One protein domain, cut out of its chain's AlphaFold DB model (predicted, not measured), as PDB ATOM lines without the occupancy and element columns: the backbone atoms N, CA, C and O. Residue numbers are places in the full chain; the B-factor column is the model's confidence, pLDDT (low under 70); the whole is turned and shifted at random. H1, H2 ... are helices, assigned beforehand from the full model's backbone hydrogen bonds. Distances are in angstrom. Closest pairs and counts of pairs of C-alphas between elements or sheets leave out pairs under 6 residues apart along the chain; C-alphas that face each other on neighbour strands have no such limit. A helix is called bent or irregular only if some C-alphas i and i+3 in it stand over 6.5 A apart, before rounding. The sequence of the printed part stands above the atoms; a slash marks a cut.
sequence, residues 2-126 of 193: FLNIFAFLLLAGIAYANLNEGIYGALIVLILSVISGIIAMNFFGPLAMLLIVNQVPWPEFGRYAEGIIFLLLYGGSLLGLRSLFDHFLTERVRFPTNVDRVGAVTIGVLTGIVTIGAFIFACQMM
ATOM      1  N   PHE A   2       6.594 -22.215  24.795       59.44
ATOM      2  CA  PHE A   2       7.652 -21.756  25.714       59.44
ATOM      3  C   PHE A   2       8.063 -20.283  25.544       59.44
ATOM      4  O   PHE A   2       8.195 -19.586  26.542       59.44
ATOM      5  N   LEU A   3       8.181 -19.779  24.307       64.00
ATOM      6  CA  LEU A   3       8.507 -18.365  24.048       64.00
ATOM      7  C   LEU A   3       7.458 -17.406  24.637       64.00
ATOM      8  O   LEU A   3       7.807 -16.410  25.258       64.00
ATOM      9  N   ASN A   4       6.171 -17.736  24.494       65.75
ATOM     10  CA  ASN A   4       5.083 -16.909  25.019       65.75
ATOM     11  C   ASN A   4       5.066 -16.916  26.548       65.75
ATOM     12  O   ASN A   4       4.827 -15.877  27.149       65.75
ATOM     13  N   ILE A   5       5.347 -18.066  27.172       71.69
ATOM     14  CA  ILE A   5       5.458 -18.178  28.634       71.69
ATOM     15  C   ILE A   5       6.639 -17.342  29.130       71.69
ATOM     16  O   ILE A   5       6.477 -16.572  30.070       71.69
ATOM     17  N   PHE A   6       7.796 -17.434  28.470       73.62
ATOM     18  CA  PHE A   6       8.978 -16.643  28.811       73.62
ATOM     19  C   PHE A   6       8.723 -15.136  28.669       73.62
ATOM     20  O   PHE A   6       9.023 -14.380  29.588       73.62
ATOM     21  N   ALA A   7       8.099 -14.706  27.569       65.75
ATOM     22  CA  ALA A   7       7.715 -13.312  27.363       65.75
ATOM     23  C   ALA A   7       6.725 -12.820  28.433       65.75
ATOM     24  O   ALA A   7       6.895 -11.724  28.958       65.75
ATOM     25  N   PHE A   8       5.734 -13.636  28.813       71.88
ATOM     26  CA  PHE A   8       4.812 -13.311  29.908       71.88
ATOM     27  C   PHE A   8       5.518 -13.202  31.261       71.88
ATOM     28  O   PHE A   8       5.169 -12.343  32.065       71.88
ATOM     29  N   LEU A   9       6.516 -14.049  31.515       74.94
ATOM     30  CA  LEU A   9       7.300 -14.027  32.750       74.94
ATOM     31  C   LEU A   9       8.186 -12.774  32.814       74.94
ATOM     32  O   LEU A   9       8.251 -12.121  33.853       74.94
ATOM     33  N   LEU A  10       8.779 -12.381  31.683       72.56
ATOM     34  CA  LEU A  10       9.492 -11.110  31.526       72.56
ATOM     35  C   LEU A  10       8.563  -9.910  31.742       72.56
ATOM     36  O   LEU A  10       8.906  -9.006  32.503       72.56
ATOM     37  N   LEU A  11       7.366  -9.928  31.140       72.88
ATOM     38  CA  LEU A  11       6.337  -8.904  31.345       72.88
ATOM     39  C   LEU A  11       5.997  -8.767  32.832       72.88
ATOM     40  O   LEU A  11       6.004  -7.664  33.370       72.88
ATOM     41  N   ALA A  12       5.705  -9.893  33.487       66.69
ATOM     42  CA  ALA A  12       5.316  -9.935  34.888       66.69
ATOM     43  C   ALA A  12       6.452  -9.455  35.803       66.69
ATOM     44  O   ALA A  12       6.198  -8.700  36.737       66.69
ATOM     45  N   GLY A  13       7.700  -9.830  35.503       74.12
ATOM     46  CA  GLY A  13       8.881  -9.369  36.233       74.12
ATOM     47  C   GLY A  13       9.088  -7.857  36.122       74.12
ATOM     48  O   GLY A  13       9.279  -7.189  37.136       74.12
ATOM     49  N   ILE A  14       8.975  -7.299  34.913       71.19
ATOM     50  CA  ILE A  14       9.102  -5.851  34.678       71.19
ATOM     51  C   ILE A  14       7.937  -5.089  35.327       71.19
ATOM     52  O   ILE A  14       8.149  -4.070  35.983       71.19
ATOM     53  N   ALA A  15       6.706  -5.588  35.198       64.69
ATOM     54  CA  ALA A  15       5.534  -4.984  35.827       64.69
ATOM     55  C   ALA A  15       5.630  -5.008  37.364       64.69
ATOM     56  O   ALA A  15       5.277  -4.026  38.014       64.69
ATOM     57  N   TYR A  16       6.162  -6.090  37.945       72.94
ATOM     58  CA  TYR A  16       6.412  -6.190  39.384       72.94
ATOM     59  C   TYR A  16       7.530  -5.253  39.858       72.94
ATOM     60  O   TYR A  16       7.411  -4.641  40.918       72.94
ATOM     61  N   ALA A  17       8.596  -5.086  39.071       73.75
ATOM     62  CA  ALA A  17       9.649  -4.122  39.382       73.75
ATOM     63  C   ALA A  17       9.100  -2.683  39.409       73.75
ATOM     64  O   ALA A  17       9.319  -1.959  40.378       73.75
ATOM     65  N   ASN A  18       8.296  -2.311  38.407       73.81
ATOM     66  CA  ASN A  18       7.678  -0.983  38.310       73.81
ATOM     67  C   ASN A  18       6.629  -0.719  39.405       73.81
ATOM     68  O   ASN A  18       6.452   0.419  39.838       73.81
ATOM     69  N   LEU A  19       5.963  -1.765  39.904       71.19
ATOM     70  CA  LEU A  19       5.016  -1.679  41.022       71.19
ATOM     71  C   LEU A  19       5.650  -1.133  42.313       71.19
ATOM     72  O   LEU A  19       4.976  -0.435  43.069       71.19
ATOM     73  N   ASN A  20       6.929  -1.429  42.561       76.25
ATOM     74  CA  ASN A  20       7.638  -0.979  43.764       76.25
ATOM     75  C   ASN A  20       8.107   0.481  43.683       76.25
ATOM     76  O   ASN A  20       8.464   1.073  44.702       76.25
ATOM     77  N   GLU A  21       8.120   1.074  42.489       75.38
ATOM     78  CA  GLU A  21       8.623   2.431  42.279       75.38
ATOM     79  C   GLU A  21       7.533   3.510  42.325       75.38
ATOM     80  O   GLU A  21       7.852   4.678  42.574       75.38
ATOM     81  N   GLY A  22       6.270   3.118  42.134       83.19
ATOM     82  CA  GLY A  22       5.123   4.020  42.010       83.19
ATOM     83  C   GLY A  22       4.894   4.506  40.573       83.19
ATOM     84  O   GLY A  22       5.661   4.203  39.655       83.19
ATOM     85  N   ILE A  23       3.827   5.277  40.358       88.38
ATOM     86  CA  ILE A  23       3.385   5.733  39.030       88.38
ATOM     87  C   ILE A  23       4.428   6.628  38.351       88.38
ATOM     88  O   ILE A  23       4.664   6.516  37.150       88.38
ATOM     89  N   TYR A  24       5.079   7.496  39.132       87.62
ATOM     90  CA  TYR A  24       6.076   8.443  38.638       87.62
ATOM     91  C   TYR A  24       7.335   7.718  38.147       87.62
ATOM     92  O   TYR A  24       7.811   7.986  37.045       87.62
ATOM     93  N   GLY A  25       7.824   6.747  38.927       87.44
ATOM     94  CA  GLY A  25       8.953   5.903  38.538       87.44
ATOM     95  C   GLY A  25       8.641   5.094  37.282       87.44
ATOM     96  O   GLY A  25       9.381   5.175  36.305       87.44
ATOM     97  N   ALA A  26       7.483   4.425  37.255       88.31
ATOM     98  CA  ALA A  26       7.049   3.641  36.101       88.31
ATOM     99  C   ALA A  26       6.964   4.480  34.810       88.31
ATOM    100  O   ALA A  26       7.338   4.001  33.738       88.31
ATOM    101  N   LEU A  27       6.507   5.736  34.902       90.69
ATOM    102  CA  LEU A  27       6.399   6.647  33.758       90.69
ATOM    103  C   LEU A  27       7.773   7.074  33.234       90.69
ATOM    104  O   LEU A  27       7.983   7.100  32.020       90.69
ATOM    105  N   ILE A  28       8.724   7.344  34.130       91.12
ATOM    106  CA  ILE A  28      10.113   7.617  33.744       91.12
ATOM    107  C   ILE A  28      10.695   6.405  33.014       91.12
ATOM    108  O   ILE A  28      11.217   6.557  31.913       91.12
ATOM    109  N   VAL A  29      10.556   5.199  33.572       91.50
ATOM    110  CA  VAL A  29      11.091   3.976  32.950       91.50
ATOM    111  C   VAL A  29      10.446   3.715  31.582       91.50
ATOM    112  O   VAL A  29      11.149   3.312  30.657       91.50
ATOM    113  N   LEU A  30       9.150   4.004  31.405       92.88
ATOM    114  CA  LEU A  30       8.484   3.915  30.098       92.88
ATOM    115  C   LEU A  30       9.143   4.834  29.060       92.88
ATOM    116  O   LEU A  30       9.494   4.391  27.966       92.88
ATOM    117  N   ILE A  31       9.324   6.113  29.398       94.19
ATOM    118  CA  ILE A  31       9.929   7.097  28.491       94.19
ATOM    119  C   ILE A  31      11.378   6.706  28.177       94.19
ATOM    120  O   ILE A  31      11.786   6.717  27.015       94.19
ATOM    121  N   LEU A  32      12.139   6.307  29.197       93.50
ATOM    122  CA  LEU A  32      13.520   5.858  29.038       93.50
ATOM    123  C   LEU A  32      13.625   4.605  28.165       93.50
ATOM    124  O   LEU A  32      14.535   4.520  27.347       93.50
ATOM    125  N   SER A  33      12.681   3.671  28.283       93.88
ATOM    126  CA  SER A  33      12.585   2.483  27.428       93.88
ATOM    127  C   SER A  33      12.395   2.862  25.958       93.88
ATOM    128  O   SER A  33      13.107   2.343  25.097       93.88
ATOM    129  N   VAL A  34      11.526   3.829  25.651       95.00
ATOM    130  CA  VAL A  34      11.343   4.305  24.270       95.00
ATOM    131  C   VAL A  34      12.611   4.984  23.739       95.00
ATOM    132  O   VAL A  34      13.059   4.666  22.636       95.00
ATOM    133  N   ILE A  35      13.225   5.876  24.522       95.69
ATOM    134  CA  ILE A  35      14.459   6.581  24.128       95.69
ATOM    135  C   ILE A  35      15.606   5.590  23.903       95.69
ATOM    136  O   ILE A  35      16.316   5.670  22.901       95.69
ATOM    137  N   SER A  36      15.758   4.625  24.804       94.00
ATOM    138  CA  SER A  36      16.728   3.538  24.693       94.00
ATOM    139  C   SER A  36      16.527   2.723  23.411       94.00
ATOM    140  O   SER A  36      17.496   2.432  22.708       94.00
ATOM    141  N   GLY A  37      15.275   2.432  23.042       92.25
ATOM    142  CA  GLY A  37      14.940   1.791  21.770       92.25
ATOM    143  C   GLY A  37      15.407   2.593  20.552       92.25
ATOM    144  O   GLY A  37      15.987   2.022  19.630       92.25
ATOM    145  N   ILE A  38      15.226   3.917  20.565       95.25
ATOM    146  CA  ILE A  38      15.687   4.806  19.486       95.25
ATOM    147  C   ILE A  38      17.219   4.797  19.386       95.25
ATOM    148  O   ILE A  38      17.761   4.694  18.284       95.25
ATOM    149  N   ILE A  39      17.920   4.858  20.522       93.62
ATOM    150  CA  ILE A  39      19.389   4.782  20.567       93.62
ATOM    151  C   ILE A  39      19.857   3.434  20.004       93.62
ATOM    152  O   ILE A  39      20.704   3.399  19.112       93.62
ATOM    153  N   ALA A  40      19.272   2.324  20.456       93.12
ATOM    154  CA  ALA A  40      19.629   0.995  19.972       93.12
ATOM    155  C   ALA A  40      19.443   0.872  18.450       93.12
ATOM    156  O   ALA A  40      20.354   0.412  17.766       93.12
ATOM    157  N   MET A  41      18.325   1.368  17.908       92.00
ATOM    158  CA  MET A  41      18.047   1.374  16.464       92.00
ATOM    159  C   MET A  41      19.036   2.214  15.649       92.00
ATOM    160  O   MET A  41      19.301   1.892  14.495       92.00
ATOM    161  N   ASN A  42      19.589   3.284  16.219       93.69
ATOM    162  CA  ASN A  42      20.550   4.127  15.510       93.69
ATOM    163  C   ASN A  42      21.948   3.484  15.459       93.69
ATOM    164  O   ASN A  42      22.637   3.553  14.443       93.69
ATOM    165  N   PHE A  43      22.353   2.824  16.548       90.25
ATOM    166  CA  PHE A  43      23.738   2.399  16.748       90.25
ATOM    167  C   PHE A  43      24.006   0.902  16.518       90.25
ATOM    168  O   PHE A  43      25.173   0.530  16.400       90.25
ATOM    169  N   PHE A  44      22.986   0.035  16.418       87.94
ATOM    170  CA  PHE A  44      23.216  -1.418  16.324       87.94
ATOM    171  C   PHE A  44      24.027  -1.829  15.084       87.94
ATOM    172  O   PHE A  44      24.959  -2.618  15.209       87.94
ATOM    173  N   GLY A  45      23.724  -1.266  13.910       83.56
ATOM    174  CA  GLY A  45      24.414  -1.563  12.651       83.56
ATOM    175  C   GLY A  45      25.907  -1.200  12.661       83.56
ATOM    176  O   GLY A  45      26.741  -2.085  12.451       83.56
ATOM    177  N   PRO A  46      26.286   0.066  12.935       85.25
ATOM    178  CA  PRO A  46      27.695   0.457  12.946       85.25
ATOM    179  C   PRO A  46      28.504  -0.268  14.031       85.25
ATOM    180  O   PRO A  46      29.642  -0.661  13.774       85.25
ATOM    181  N   LEU A  47      27.928  -0.519  15.215       82.62
ATOM    182  CA  LEU A  47      28.605  -1.298  16.260       82.62
ATOM    183  C   LEU A  47      28.767  -2.773  15.884       82.62
ATOM    184  O   LEU A  47      29.823  -3.343  16.155       82.62
ATOM    185  N   ALA A  48      27.774  -3.380  15.229       81.50
ATOM    186  CA  ALA A  48      27.893  -4.745  14.723       81.50
ATOM    187  C   ALA A  48      29.012  -4.876  13.693       81.50
ATOM    188  O   ALA A  48      29.833  -5.788  13.791       81.50
ATOM    189  N   MET A  49      29.115  -3.917  12.774       78.00
ATOM    190  CA  MET A  49      30.194  -3.896  11.793       78.00
ATOM    191  C   MET A  49      31.568  -3.734  12.457       78.00
ATOM    192  O   MET A  49      32.493  -4.470  12.114       78.00
ATOM    193  N   LEU A  50      31.701  -2.841  13.444       80.44
ATOM    194  CA  LEU A  50      32.951  -2.679  14.194       80.44
ATOM    195  C   LEU A  50      33.353  -3.958  14.937       80.44
ATOM    196  O   LEU A  50      34.539  -4.285  14.970       80.44
ATOM    197  N   LEU A  51      32.397  -4.695  15.507       74.50
ATOM    198  CA  LEU A  51      32.691  -5.941  16.217       74.50
ATOM    199  C   LEU A  51      33.150  -7.059  15.268       74.50
ATOM    200  O   LEU A  51      34.047  -7.827  15.606       74.50
ATOM    201  N   ILE A  52      32.550  -7.133  14.075       72.56
ATOM    202  CA  ILE A  52      32.910  -8.112  13.040       72.56
ATOM    203  C   ILE A  52      34.297  -7.801  12.459       72.56
ATOM    204  O   ILE A  52      35.092  -8.716  12.250       72.56
ATOM    205  N   VAL A  53      34.609  -6.522  12.223       69.75
ATOM    206  CA  VAL A  53      35.899  -6.088  11.655       69.75
ATOM    207  C   VAL A  53      37.054  -6.266  12.645       69.75
ATOM    208  O   VAL A  53      38.142  -6.651  12.232       69.75
ATOM    209  N   ASN A  54      36.830  -6.061  13.946       70.44
ATOM    210  CA  ASN A  54      37.864  -6.241  14.977       70.44
ATOM    211  C   ASN A  54      38.112  -7.715  15.374       70.44
ATOM    212  O   ASN A  54      38.683  -7.969  16.430       70.44
ATOM    213  N   GLN A  55      37.700  -8.679  14.537       57.72
ATOM    214  CA  GLN A  55      38.002 -10.109  14.673       57.72
ATOM    215  C   GLN A  55      37.745 -10.673  16.081       57.72
ATOM    216  O   GLN A  55      38.628 -11.254  16.714       57.72
ATOM    217  N   VAL A  56      36.509 -10.562  16.586       59.34
ATOM    218  CA  VAL A  56      36.110 -11.438  17.699       59.34
ATOM    219  C   VAL A  56      36.306 -12.895  17.225       59.34
ATOM    220  O   VAL A  56      35.744 -13.234  16.183       59.34
ATOM    221  N   PRO A  57      37.058 -13.768  17.938       56.94
ATOM    222  CA  PRO A  57      37.510 -15.090  17.450       56.94
ATOM    223  C   PRO A  57      36.418 -16.130  17.140       56.94
ATOM    224  O   PRO A  57      36.704 -17.315  16.991       56.94
ATOM    225  N   TRP A  58      35.152 -15.724  17.117       58.00
ATOM    226  CA  TRP A  58      33.991 -16.596  17.096       58.00
ATOM    227  C   TRP A  58      33.242 -16.401  15.769       58.00
ATOM    228  O   TRP A  58      32.332 -15.573  15.706       58.00
ATOM    229  N   PRO A  59      33.581 -17.150  14.703       59.19
ATOM    230  CA  PRO A  59      32.917 -17.036  13.396       59.19
ATOM    231  C   PRO A  59      31.397 -17.278  13.459       59.19
ATOM    232  O   PRO A  59      30.635 -16.687  12.695       59.19
ATOM    233  N   GLU A  60      30.925 -18.070  14.424       63.72
ATOM    234  CA  GLU A  60      29.492 -18.264  14.693       63.72
ATOM    235  C   GLU A  60      28.827 -17.018  15.312       63.72
ATOM    236  O   GLU A  60      27.638 -16.783  15.102       63.72
ATOM    237  N   PHE A  61      29.574 -16.177  16.037       65.19
ATOM    238  CA  PHE A  61      29.037 -14.992  16.715       65.19
ATOM    239  C   PHE A  61      28.649 -13.891  15.728       65.19
ATOM    240  O   PHE A  61      27.662 -13.199  15.956       65.19
ATOM    241  N   GLY A  62      29.343 -13.785  14.588       65.19
ATOM    242  CA  GLY A  62      29.017 -12.816  13.536       65.19
ATOM    243  C   GLY A  62      27.582 -12.951  13.013       65.19
ATOM    244  O   GLY A  62      26.957 -11.955  12.664       65.19
ATOM    245  N   ARG A  63      27.018 -14.167  13.040       67.62
ATOM    246  CA  ARG A  63      25.632 -14.435  12.623       67.62
ATOM    247  C   ARG A  63      24.591 -13.938  13.626       67.62
ATOM    248  O   ARG A  63      23.490 -13.596  13.219       67.62
ATOM    249  N   TYR A  64      24.921 -13.903  14.915       75.94
ATOM    250  CA  TYR A  64      24.018 -13.450  15.984       75.94
ATOM    251  C   TYR A  64      24.340 -12.029  16.473       75.94
ATOM    252  O   TYR A  64      23.595 -11.476  17.286       75.94
ATOM    253  N   ALA A  65      25.433 -11.438  15.981       79.00
ATOM    254  CA  ALA A  65      26.004 -10.194  16.478       79.00
ATOM    255  C   ALA A  65      24.998  -9.041  16.466       79.00
ATOM    256  O   ALA A  65      24.874  -8.348  17.470       79.00
ATOM    257  N   GLU A  66      24.234  -8.865  15.386       80.31
ATOM    258  CA  GLU A  66      23.289  -7.748  15.250       80.31
ATOM    259  C   GLU A  66      22.206  -7.758  16.339       80.31
ATOM    260  O   GLU A  66      21.996  -6.750  17.015       80.31
ATOM    261  N   GLY A  67      21.572  -8.910  16.581       84.25
ATOM    262  CA  GLY A  67      20.535  -9.034  17.608       84.25
ATOM    263  C   GLY A  67      21.084  -8.930  19.034       84.25
ATOM    264  O   GLY A  67      20.464  -8.299  19.892       84.25
ATOM    265  N   ILE A  68      22.268  -9.497  19.298       85.06
ATOM    266  CA  ILE A  68      22.915  -9.403  20.618       85.06
ATOM    267  C   ILE A  68      23.338  -7.960  20.911       85.06
ATOM    268  O   ILE A  68      23.092  -7.458  22.008       85.06
ATOM    269  N   ILE A  69      23.936  -7.276  19.938       88.50
ATOM    270  CA  ILE A  69      24.376  -5.883  20.078       88.50
ATOM    271  C   ILE A  69      23.179  -4.959  20.253       88.50
ATOM    272  O   ILE A  69      23.232  -4.069  21.096       88.50
ATOM    273  N   PHE A  70      22.079  -5.201  19.536       90.62
ATOM    274  CA  PHE A  70      20.837  -4.468  19.756       90.62
ATOM    275  C   PHE A  70      20.338  -4.622  21.202       90.62
ATOM    276  O   PHE A  70      20.040  -3.621  21.854       90.62
ATOM    277  N   LEU A  71      20.296  -5.850  21.739       90.06
ATOM    278  CA  LEU A  71      19.883  -6.093  23.129       90.06
ATOM    279  C   LEU A  71      20.824  -5.447  24.143       90.06
ATOM    280  O   LEU A  71      20.354  -4.897  25.138       90.06
ATOM    281  N   LEU A  72      22.132  -5.499  23.899       89.69
ATOM    282  CA  LEU A  72      23.127  -4.866  24.761       89.69
ATOM    283  C   LEU A  72      23.018  -3.343  24.731       89.69
ATOM    284  O   LEU A  72      23.071  -2.717  25.785       89.69
ATOM    285  N   LEU A  73      22.822  -2.742  23.557       92.38
ATOM    286  CA  LEU A  73      22.594  -1.306  23.420       92.38
ATOM    287  C   LEU A  73      21.303  -0.887  24.107       92.38
ATOM    288  O   LEU A  73      21.311   0.089  24.852       92.38
ATOM    289  N   TYR A  74      20.214  -1.623  23.897       93.81
ATOM    290  CA  TYR A  74      18.935  -1.353  24.544       93.81
ATOM    291  C   TYR A  74      19.056  -1.491  26.068       93.81
ATOM    292  O   TYR A  74      18.885  -0.523  26.800       93.81
ATOM    293  N   GLY A  75      19.453  -2.659  26.575       91.56
ATOM    294  CA  GLY A  75      19.585  -2.887  28.016       91.56
ATOM    295  C   GLY A  75      20.607  -1.956  28.676       91.56
ATOM    296  O   GLY A  75      20.329  -1.378  29.725       91.56
ATOM    297  N   GLY A  76      21.763  -1.757  28.042       92.12
ATOM    298  CA  GLY A  76      22.829  -0.890  28.540       92.12
ATOM    299  C   GLY A  76      22.432   0.583  28.566       92.12
ATOM    300  O   GLY A  76      22.648   1.250  29.575       92.12
ATOM    301  N   SER A  77      21.800   1.094  27.504       93.00
ATOM    302  CA  SER A  77      21.298   2.474  27.499       93.00
ATOM    303  C   SER A  77      20.139   2.657  28.473       93.00
ATOM    304  O   SER A  77      20.127   3.649  29.193       93.00
ATOM    305  N   LEU A  78      19.211   1.702  28.579       92.50
ATOM    306  CA  LEU A  78      18.112   1.777  29.540       92.50
ATOM    307  C   LEU A  78      18.634   1.845  30.977       92.50
ATOM    308  O   LEU A  78      18.225   2.728  31.726       92.50
ATOM    309  N   LEU A  79      19.560   0.958  31.353       91.19
ATOM    310  CA  LEU A  79      20.169   0.961  32.686       91.19
ATOM    311  C   LEU A  79      21.012   2.217  32.925       91.19
ATOM    312  O   LEU A  79      20.903   2.827  33.983       91.19
ATOM    313  N   GLY A  80      21.805   2.637  31.937       92.25
ATOM    314  CA  GLY A  80      22.634   3.838  32.032       92.25
ATOM    315  C   GLY A  80      21.800   5.102  32.224       92.25
ATOM    316  O   GLY A  80      22.041   5.864  33.161       92.25
ATOM    317  N   LEU A  81      20.775   5.303  31.390       92.00
ATOM    318  CA  LEU A  81      19.852   6.424  31.542       92.00
ATOM    319  C   LEU A  81      19.064   6.307  32.847       92.00
ATOM    320  O   LEU A  81      18.850   7.320  33.507       92.00
ATOM    321  N   ARG A  82      18.661   5.099  33.258       90.06
ATOM    322  CA  ARG A  82      17.942   4.906  34.518       90.06
ATOM    323  C   ARG A  82      18.783   5.328  35.717       90.06
ATOM    324  O   ARG A  82      18.323   6.149  36.501       90.06
ATOM    325  N   SER A  83      20.016   4.842  35.825       88.75
ATOM    326  CA  SER A  83      20.926   5.236  36.905       88.75
ATOM    327  C   SER A  83      21.232   6.733  36.886       88.75
ATOM    328  O   SER A  83      21.322   7.349  37.946       88.75
ATOM    329  N   LEU A  84      21.347   7.335  35.697       91.75
ATOM    330  CA  LEU A  84      21.524   8.778  35.554       91.75
ATOM    331  C   LEU A  84      20.317   9.535  36.125       91.75
ATOM    332  O   LEU A  84      20.476  10.429  36.952       91.75
ATOM    333  N   PHE A  85      19.106   9.146  35.732       88.31
ATOM    334  CA  PHE A  85      17.874   9.766  36.214       88.31
ATOM    335  C   PHE A  85      17.653   9.556  37.711       88.31
ATOM    336  O   PHE A  85      17.247  10.499  38.380       88.31
ATOM    337  N   ASP A  86      17.978   8.383  38.251       85.50
ATOM    338  CA  ASP A  86      17.888   8.121  39.691       85.50
ATOM    339  C   ASP A  86      18.874   8.983  40.496       85.50
ATOM    340  O   ASP A  86      18.602   9.325  41.645       85.50
ATOM    341  N   HIS A  87      20.002   9.377  39.893       87.31
ATOM    342  CA  HIS A  87      20.953  10.296  40.514       87.31
ATOM    343  C   HIS A  87      20.487  11.761  40.476       87.31
ATOM    344  O   HIS A  87      20.721  12.501  41.429       87.31
ATOM    345  N   PHE A  88      19.831  12.190  39.390       87.88
ATOM    346  CA  PHE A  88      19.365  13.576  39.233       87.88
ATOM    347  C   PHE A  88      17.985  13.848  39.854       87.88
ATOM    348  O   PHE A  88      17.730  14.967  40.299       87.88
ATOM    349  N   LEU A  89      17.088  12.860  39.890       81.31
ATOM    350  CA  LEU A  89      15.725  12.983  40.418       81.31
ATOM    351  C   LEU A  89      15.602  12.297  41.782       81.31
ATOM    352  O   LEU A  89      15.019  11.222  41.919       81.31
ATOM    353  N   THR A  90      16.123  12.954  42.814       71.56
ATOM    354  CA  THR A  90      16.042  12.458  44.197       71.56
ATOM    355  C   THR A  90      14.625  12.558  44.777       71.56
ATOM    356  O   THR A  90      14.247  11.781  45.656       71.56
ATOM    357  N   GLU A  91      13.810  13.500  44.293       74.69
ATOM    358  CA  GLU A  91      12.464  13.730  44.815       74.69
ATOM    359  C   GLU A  91      11.395  12.969  44.026       74.69
ATOM    360  O   GLU A  91      11.239  13.121  42.815       74.69
ATOM    361  N   ARG A  92      10.611  12.159  44.745       73.81
ATOM    362  CA  ARG A  92       9.460  11.440  44.193       73.81
ATOM    363  C   ARG A  92       8.178  12.202  44.485       73.81
ATOM    364  O   ARG A  92       7.878  12.500  45.644       73.81
ATOM    365  N   VAL A  93       7.378  12.435  43.448       80.31
ATOM    366  CA  VAL A  93       6.018  12.959  43.607       80.31
ATOM    367  C   VAL A  93       5.166  11.900  44.307       80.31
ATOM    368  O   VAL A  93       5.014  10.785  43.809       80.31
ATOM    369  N   ARG A  94       4.630  12.232  45.487       79.88
ATOM    370  CA  ARG A  94       3.788  11.319  46.271       79.88
ATOM    371  C   ARG A  94       2.336  11.426  45.816       79.88
ATOM    372  O   ARG A  94       1.725  12.483  45.940       79.88
ATOM    373  N   PHE A  95       1.783  10.314  45.349       82.38
ATOM    374  CA  PHE A  95       0.369  10.179  45.009       82.38
ATOM    375  C   PHE A  95      -0.383   9.385  46.090       82.38
ATOM    376  O   PHE A  95       0.237   8.652  46.863       82.38
ATOM    377  N   PRO A  96      -1.722   9.507  46.176       87.06
ATOM    378  CA  PRO A  96      -2.518   8.657  47.055       87.06
ATOM    379  C   PRO A  96      -2.325   7.175  46.702       87.06
ATOM    380  O   PRO A  96      -2.407   6.785  45.537       87.06
ATOM    381  N   THR A  97      -2.112   6.342  47.726       84.69
ATOM    382  CA  THR A  97      -1.598   4.962  47.627       84.69
ATOM    383  C   THR A  97      -2.346   4.071  46.631       84.69
ATOM    384  O   THR A  97      -1.738   3.243  45.957       84.69
ATOM    385  N   ASN A  98      -3.666   4.235  46.515       87.06
ATOM    386  CA  ASN A  98      -4.482   3.428  45.603       87.06
ATOM    387  C   ASN A  98      -4.271   3.824  44.135       87.06
ATOM    388  O   ASN A  98      -4.161   2.953  43.275       87.06
ATOM    389  N   VAL A  99      -4.181   5.127  43.852       87.25
ATOM    390  CA  VAL A  99      -3.957   5.645  42.493       87.25
ATOM    391  C   VAL A  99      -2.533   5.339  42.047       87.25
ATOM    392  O   VAL A  99      -2.322   4.910  40.915       87.25
ATOM    393  N   ASP A 100      -1.574   5.491  42.960       87.12
ATOM    394  CA  ASP A 100      -0.161   5.233  42.695       87.12
ATOM    395  C   ASP A 100       0.077   3.779  42.259       87.12
ATOM    396  O   ASP A 100       0.713   3.523  41.240       87.12
ATOM    397  N   ARG A 101      -0.538   2.814  42.958       85.19
ATOM    398  CA  ARG A 101      -0.421   1.385  42.628       85.19
ATOM    399  C   ARG A 101      -1.091   1.020  41.307       85.19
ATOM    400  O   ARG A 101      -0.479   0.344  40.489       85.19
ATOM    401  N   VAL A 102      -2.334   1.454  41.081       88.50
ATOM    402  CA  VAL A 102      -3.066   1.118  39.841       88.50
ATOM    403  C   VAL A 102      -2.388   1.745  38.622       88.50
ATOM    404  O   VAL A 102      -2.233   1.092  37.583       88.50
ATOM    405  N   GLY A 103      -1.927   2.988  38.758       86.00
ATOM    406  CA  GLY A 103      -1.157   3.662  37.723       86.00
ATOM    407  C   GLY A 103       0.178   2.977  37.451       86.00
ATOM    408  O   GLY A 103       0.497   2.723  36.291       86.00
ATOM    409  N   ALA A 104       0.919   2.598  38.499       86.62
ATOM    410  CA  ALA A 104       2.183   1.874  38.361       86.62
ATOM    411  C   ALA A 104       2.017   0.541  37.616       86.62
ATOM    412  O   ALA A 104       2.821   0.242  36.736       86.62
ATOM    413  N   VAL A 105       0.956  -0.230  37.894       86.50
ATOM    414  CA  VAL A 105       0.660  -1.466  37.141       86.50
ATOM    415  C   VAL A 105       0.390  -1.155  35.675       86.50
ATOM    416  O   VAL A 105       0.981  -1.776  34.797       86.50
ATOM    417  N   THR A 106      -0.498  -0.198  35.403       89.38
ATOM    418  CA  THR A 106      -0.937   0.110  34.032       89.38
ATOM    419  C   THR A 106       0.238   0.569  33.173       89.38
ATOM    420  O   THR A 106       0.443   0.071  32.066       89.38
ATOM    421  N   ILE A 107       1.055   1.475  33.710       91.25
ATOM    422  CA  ILE A 107       2.255   1.964  33.034       91.25
ATOM    423  C   ILE A 107       3.313   0.861  32.957       91.25
ATOM    424  O   ILE A 107       3.924   0.678  31.909       91.25
ATOM    425  N   GLY A 108       3.484   0.066  34.013       87.19
ATOM    426  CA  GLY A 108       4.413  -1.061  34.025       87.19
ATOM    427  C   GLY A 108       4.102  -2.105  32.950       87.19
ATOM    428  O   GLY A 108       5.026  -2.629  32.327       87.19
ATOM    429  N   VAL A 109       2.818  -2.361  32.672       87.38
ATOM    430  CA  VAL A 109       2.384  -3.221  31.559       87.38
ATOM    431  C   VAL A 109       2.776  -2.611  30.214       87.38
ATOM    432  O   VAL A 109       3.330  -3.320  29.377       87.38
ATOM    433  N   LEU A 110       2.555  -1.308  30.009       89.62
ATOM    434  CA  LEU A 110       2.973  -0.619  28.780       89.62
ATOM    435  C   LEU A 110       4.492  -0.704  28.577       89.62
ATOM    436  O   LEU A 110       4.946  -1.058  27.490       89.62
ATOM    437  N   THR A 111       5.276  -0.473  29.629       90.06
ATOM    438  CA  THR A 111       6.741  -0.595  29.582       90.06
ATOM    439  C   THR A 111       7.180  -2.023  29.265       90.06
ATOM    440  O   THR A 111       8.116  -2.239  28.490       90.06
ATOM    441  N   GLY A 112       6.476  -3.011  29.819       84.81
ATOM    442  CA  GLY A 112       6.685  -4.419  29.503       84.81
ATOM    443  C   GLY A 112       6.416  -4.726  28.027       84.81
ATOM    444  O   GLY A 112       7.226  -5.407  27.402       84.81
ATOM    445  N   ILE A 113       5.339  -4.184  27.445       86.81
ATOM    446  CA  ILE A 113       5.019  -4.352  26.017       86.81
ATOM    447  C   ILE A 113       6.141  -3.784  25.140       86.81
ATOM    448  O   ILE A 113       6.591  -4.471  24.222       86.81
ATOM    449  N   VAL A 114       6.632  -2.576  25.436       90.06
ATOM    450  CA  VAL A 114       7.744  -1.958  24.688       90.06
ATOM    451  C   VAL A 114       9.010  -2.810  24.796       90.06
ATOM    452  O   VAL A 114       9.635  -3.130  23.785       90.06
ATOM    453  N   THR A 115       9.352  -3.247  26.009       88.06
ATOM    454  CA  THR A 115      10.554  -4.054  26.261       88.06
ATOM    455  C   THR A 115      10.492  -5.418  25.572       88.06
ATOM    456  O   THR A 115      11.470  -5.858  24.968       88.06
ATOM    457  N   ILE A 116       9.337  -6.085  25.601       85.75
ATOM    458  CA  ILE A 116       9.133  -7.349  24.883       85.75
ATOM    459  C   ILE A 116       9.169  -7.124  23.375       85.75
ATOM    460  O   ILE A 116       9.738  -7.945  22.661       85.75
ATOM    461  N   GLY A 117       8.611  -6.016  22.886       85.56
ATOM    462  CA  GLY A 117       8.703  -5.626  21.481       85.56
ATOM    463  C   GLY A 117      10.155  -5.505  21.020       85.56
ATOM    464  O   GLY A 117      10.528  -6.117  20.020       85.56
ATOM    465  N   ALA A 118      10.990  -4.807  21.794       88.81
ATOM    466  CA  ALA A 118      12.428  -4.701  21.541       88.81
ATOM    467  C   ALA A 118      13.123  -6.076  21.565       88.81
ATOM    468  O   ALA A 118      13.953  -6.371  20.705       88.81
ATOM    469  N   PHE A 119      12.747  -6.954  22.498       86.12
ATOM    470  CA  PHE A 119      13.293  -8.309  22.569       86.12
ATOM    471  C   PHE A 119      12.911  -9.169  21.356       86.12
ATOM    472  O   PHE A 119      13.769  -9.808  20.751       86.12
ATOM    473  N   ILE A 120      11.635  -9.161  20.959       83.19
ATOM    474  CA  ILE A 120      11.152  -9.884  19.774       83.19
ATOM    475  C   ILE A 120      11.847  -9.361  18.518       83.19
ATOM    476  O   ILE A 120      12.248 -10.158  17.673       83.19
ATOM    477  N   PHE A 121      12.019  -8.045  18.410       85.31
ATOM    478  CA  PHE A 121      12.742  -7.427  17.307       85.31
ATOM    479  C   PHE A 121      14.189  -7.936  17.219       85.31
ATOM    480  O   PHE A 121      14.619  -8.390  16.161       85.31
ATOM    481  N   ALA A 122      14.904  -7.989  18.345       85.75
ATOM    482  CA  ALA A 122      16.247  -8.562  18.394       85.75
ATOM    483  C   ALA A 122      16.279 -10.050  18.005       85.75
ATOM    484  O   ALA A 122      17.184 -10.499  17.301       85.75
ATOM    485  N   CYS A 123      15.278 -10.824  18.434       81.38
ATOM    486  CA  CYS A 123      15.125 -12.219  18.031       81.38
ATOM    487  C   CYS A 123      14.901 -12.378  16.523       81.38
ATOM    488  O   CYS A 123      15.405 -13.340  15.953       81.38
ATOM    489  N   GLN A 124      14.182 -11.460  15.873       82.19
ATOM    490  CA  GLN A 124      13.962 -11.501  14.421       82.19
ATOM    491  C   GLN A 124      15.230 -11.193  13.617       82.19
ATOM    492  O   GLN A 124      15.373 -11.696  12.505       82.19
ATOM    493  N   MET A 125      16.146 -10.395  14.171       75.75
ATOM    494  CA  MET A 125      17.449 -10.116  13.557       75.75
ATOM    495  C   MET A 125      18.405 -11.308  13.635       75.75
ATOM    496  O   MET A 125      19.288 -11.460  12.796       75.75
ATOM    497  N   MET A 126      18.237 -12.174  14.634       78.25
ATOM    498  CA  MET A 126      19.043 -13.382  14.749       78.25
ATOM    499  C   MET A 126      18.552 -14.455  13.764       78.25
ATOM    500  O   MET A 126      17.342 -14.655  13.630       78.25
TER     501      MET A 126
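What this domain is: This is residues 2 to 126 of the 193 residues of an uncharacterized protein of Planctomycetes bacterium DG_20 (UniProt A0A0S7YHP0). H2a, the long arm of bent H2, makes an up-and-down bundle with H3 and H4, each running against the one before, and H1 crosses H4. Residues 54 to 60 stick out. The printed part has 125 residues, of which 107 are in four named helices, in the order H1, H2, H3, H4 along the chain, with no named strand, and its class is all helix. The whole is only just loose, close to compact, with a radius of gyration of the C-alphas of 16.7 A, and spans 55 by 37 by 19 A.

Where its parts are: H2, residues 22 to 53, assigned as one helix by its hydrogen bonds, is bent: C-alphas 42 and 45 are 7.4 A apart. Its arms are H2a, residues 22 to 42, and H2b, residues 45 to 53. H3, residues 61 to 88, is irregular: C-alphas 63 and 66 are 7.6 A apart. H4, residues 97 to 125, is 41.8 A long and ends at (17.449, -10.116, 13.557). H1, residues 2 to 19, begins at (7.652, -21.756, 25.714).

How they stand to each other: H2a touches H4 at a shallow tilt of 17 degrees, closest at C-alphas 23 and 104, 4.1 A. H3 and H4 form a hairpin, closest at C-alphas 67 and 122, 4.4 A. H1 touches H4, closest at C-alphas 15 and 108, 4.5 A. H2b touches H3, closest at C-alphas 48 and 66, 5.5 A. Every O i to N i+4 pair is within hydrogen-bond range in H1, H2a, H2b and H4, and 22 of 24 in H3.

The domain as a whole: The printed part has no cut and no long link. Residues 55 to 63 are among those with pLDDT under 70.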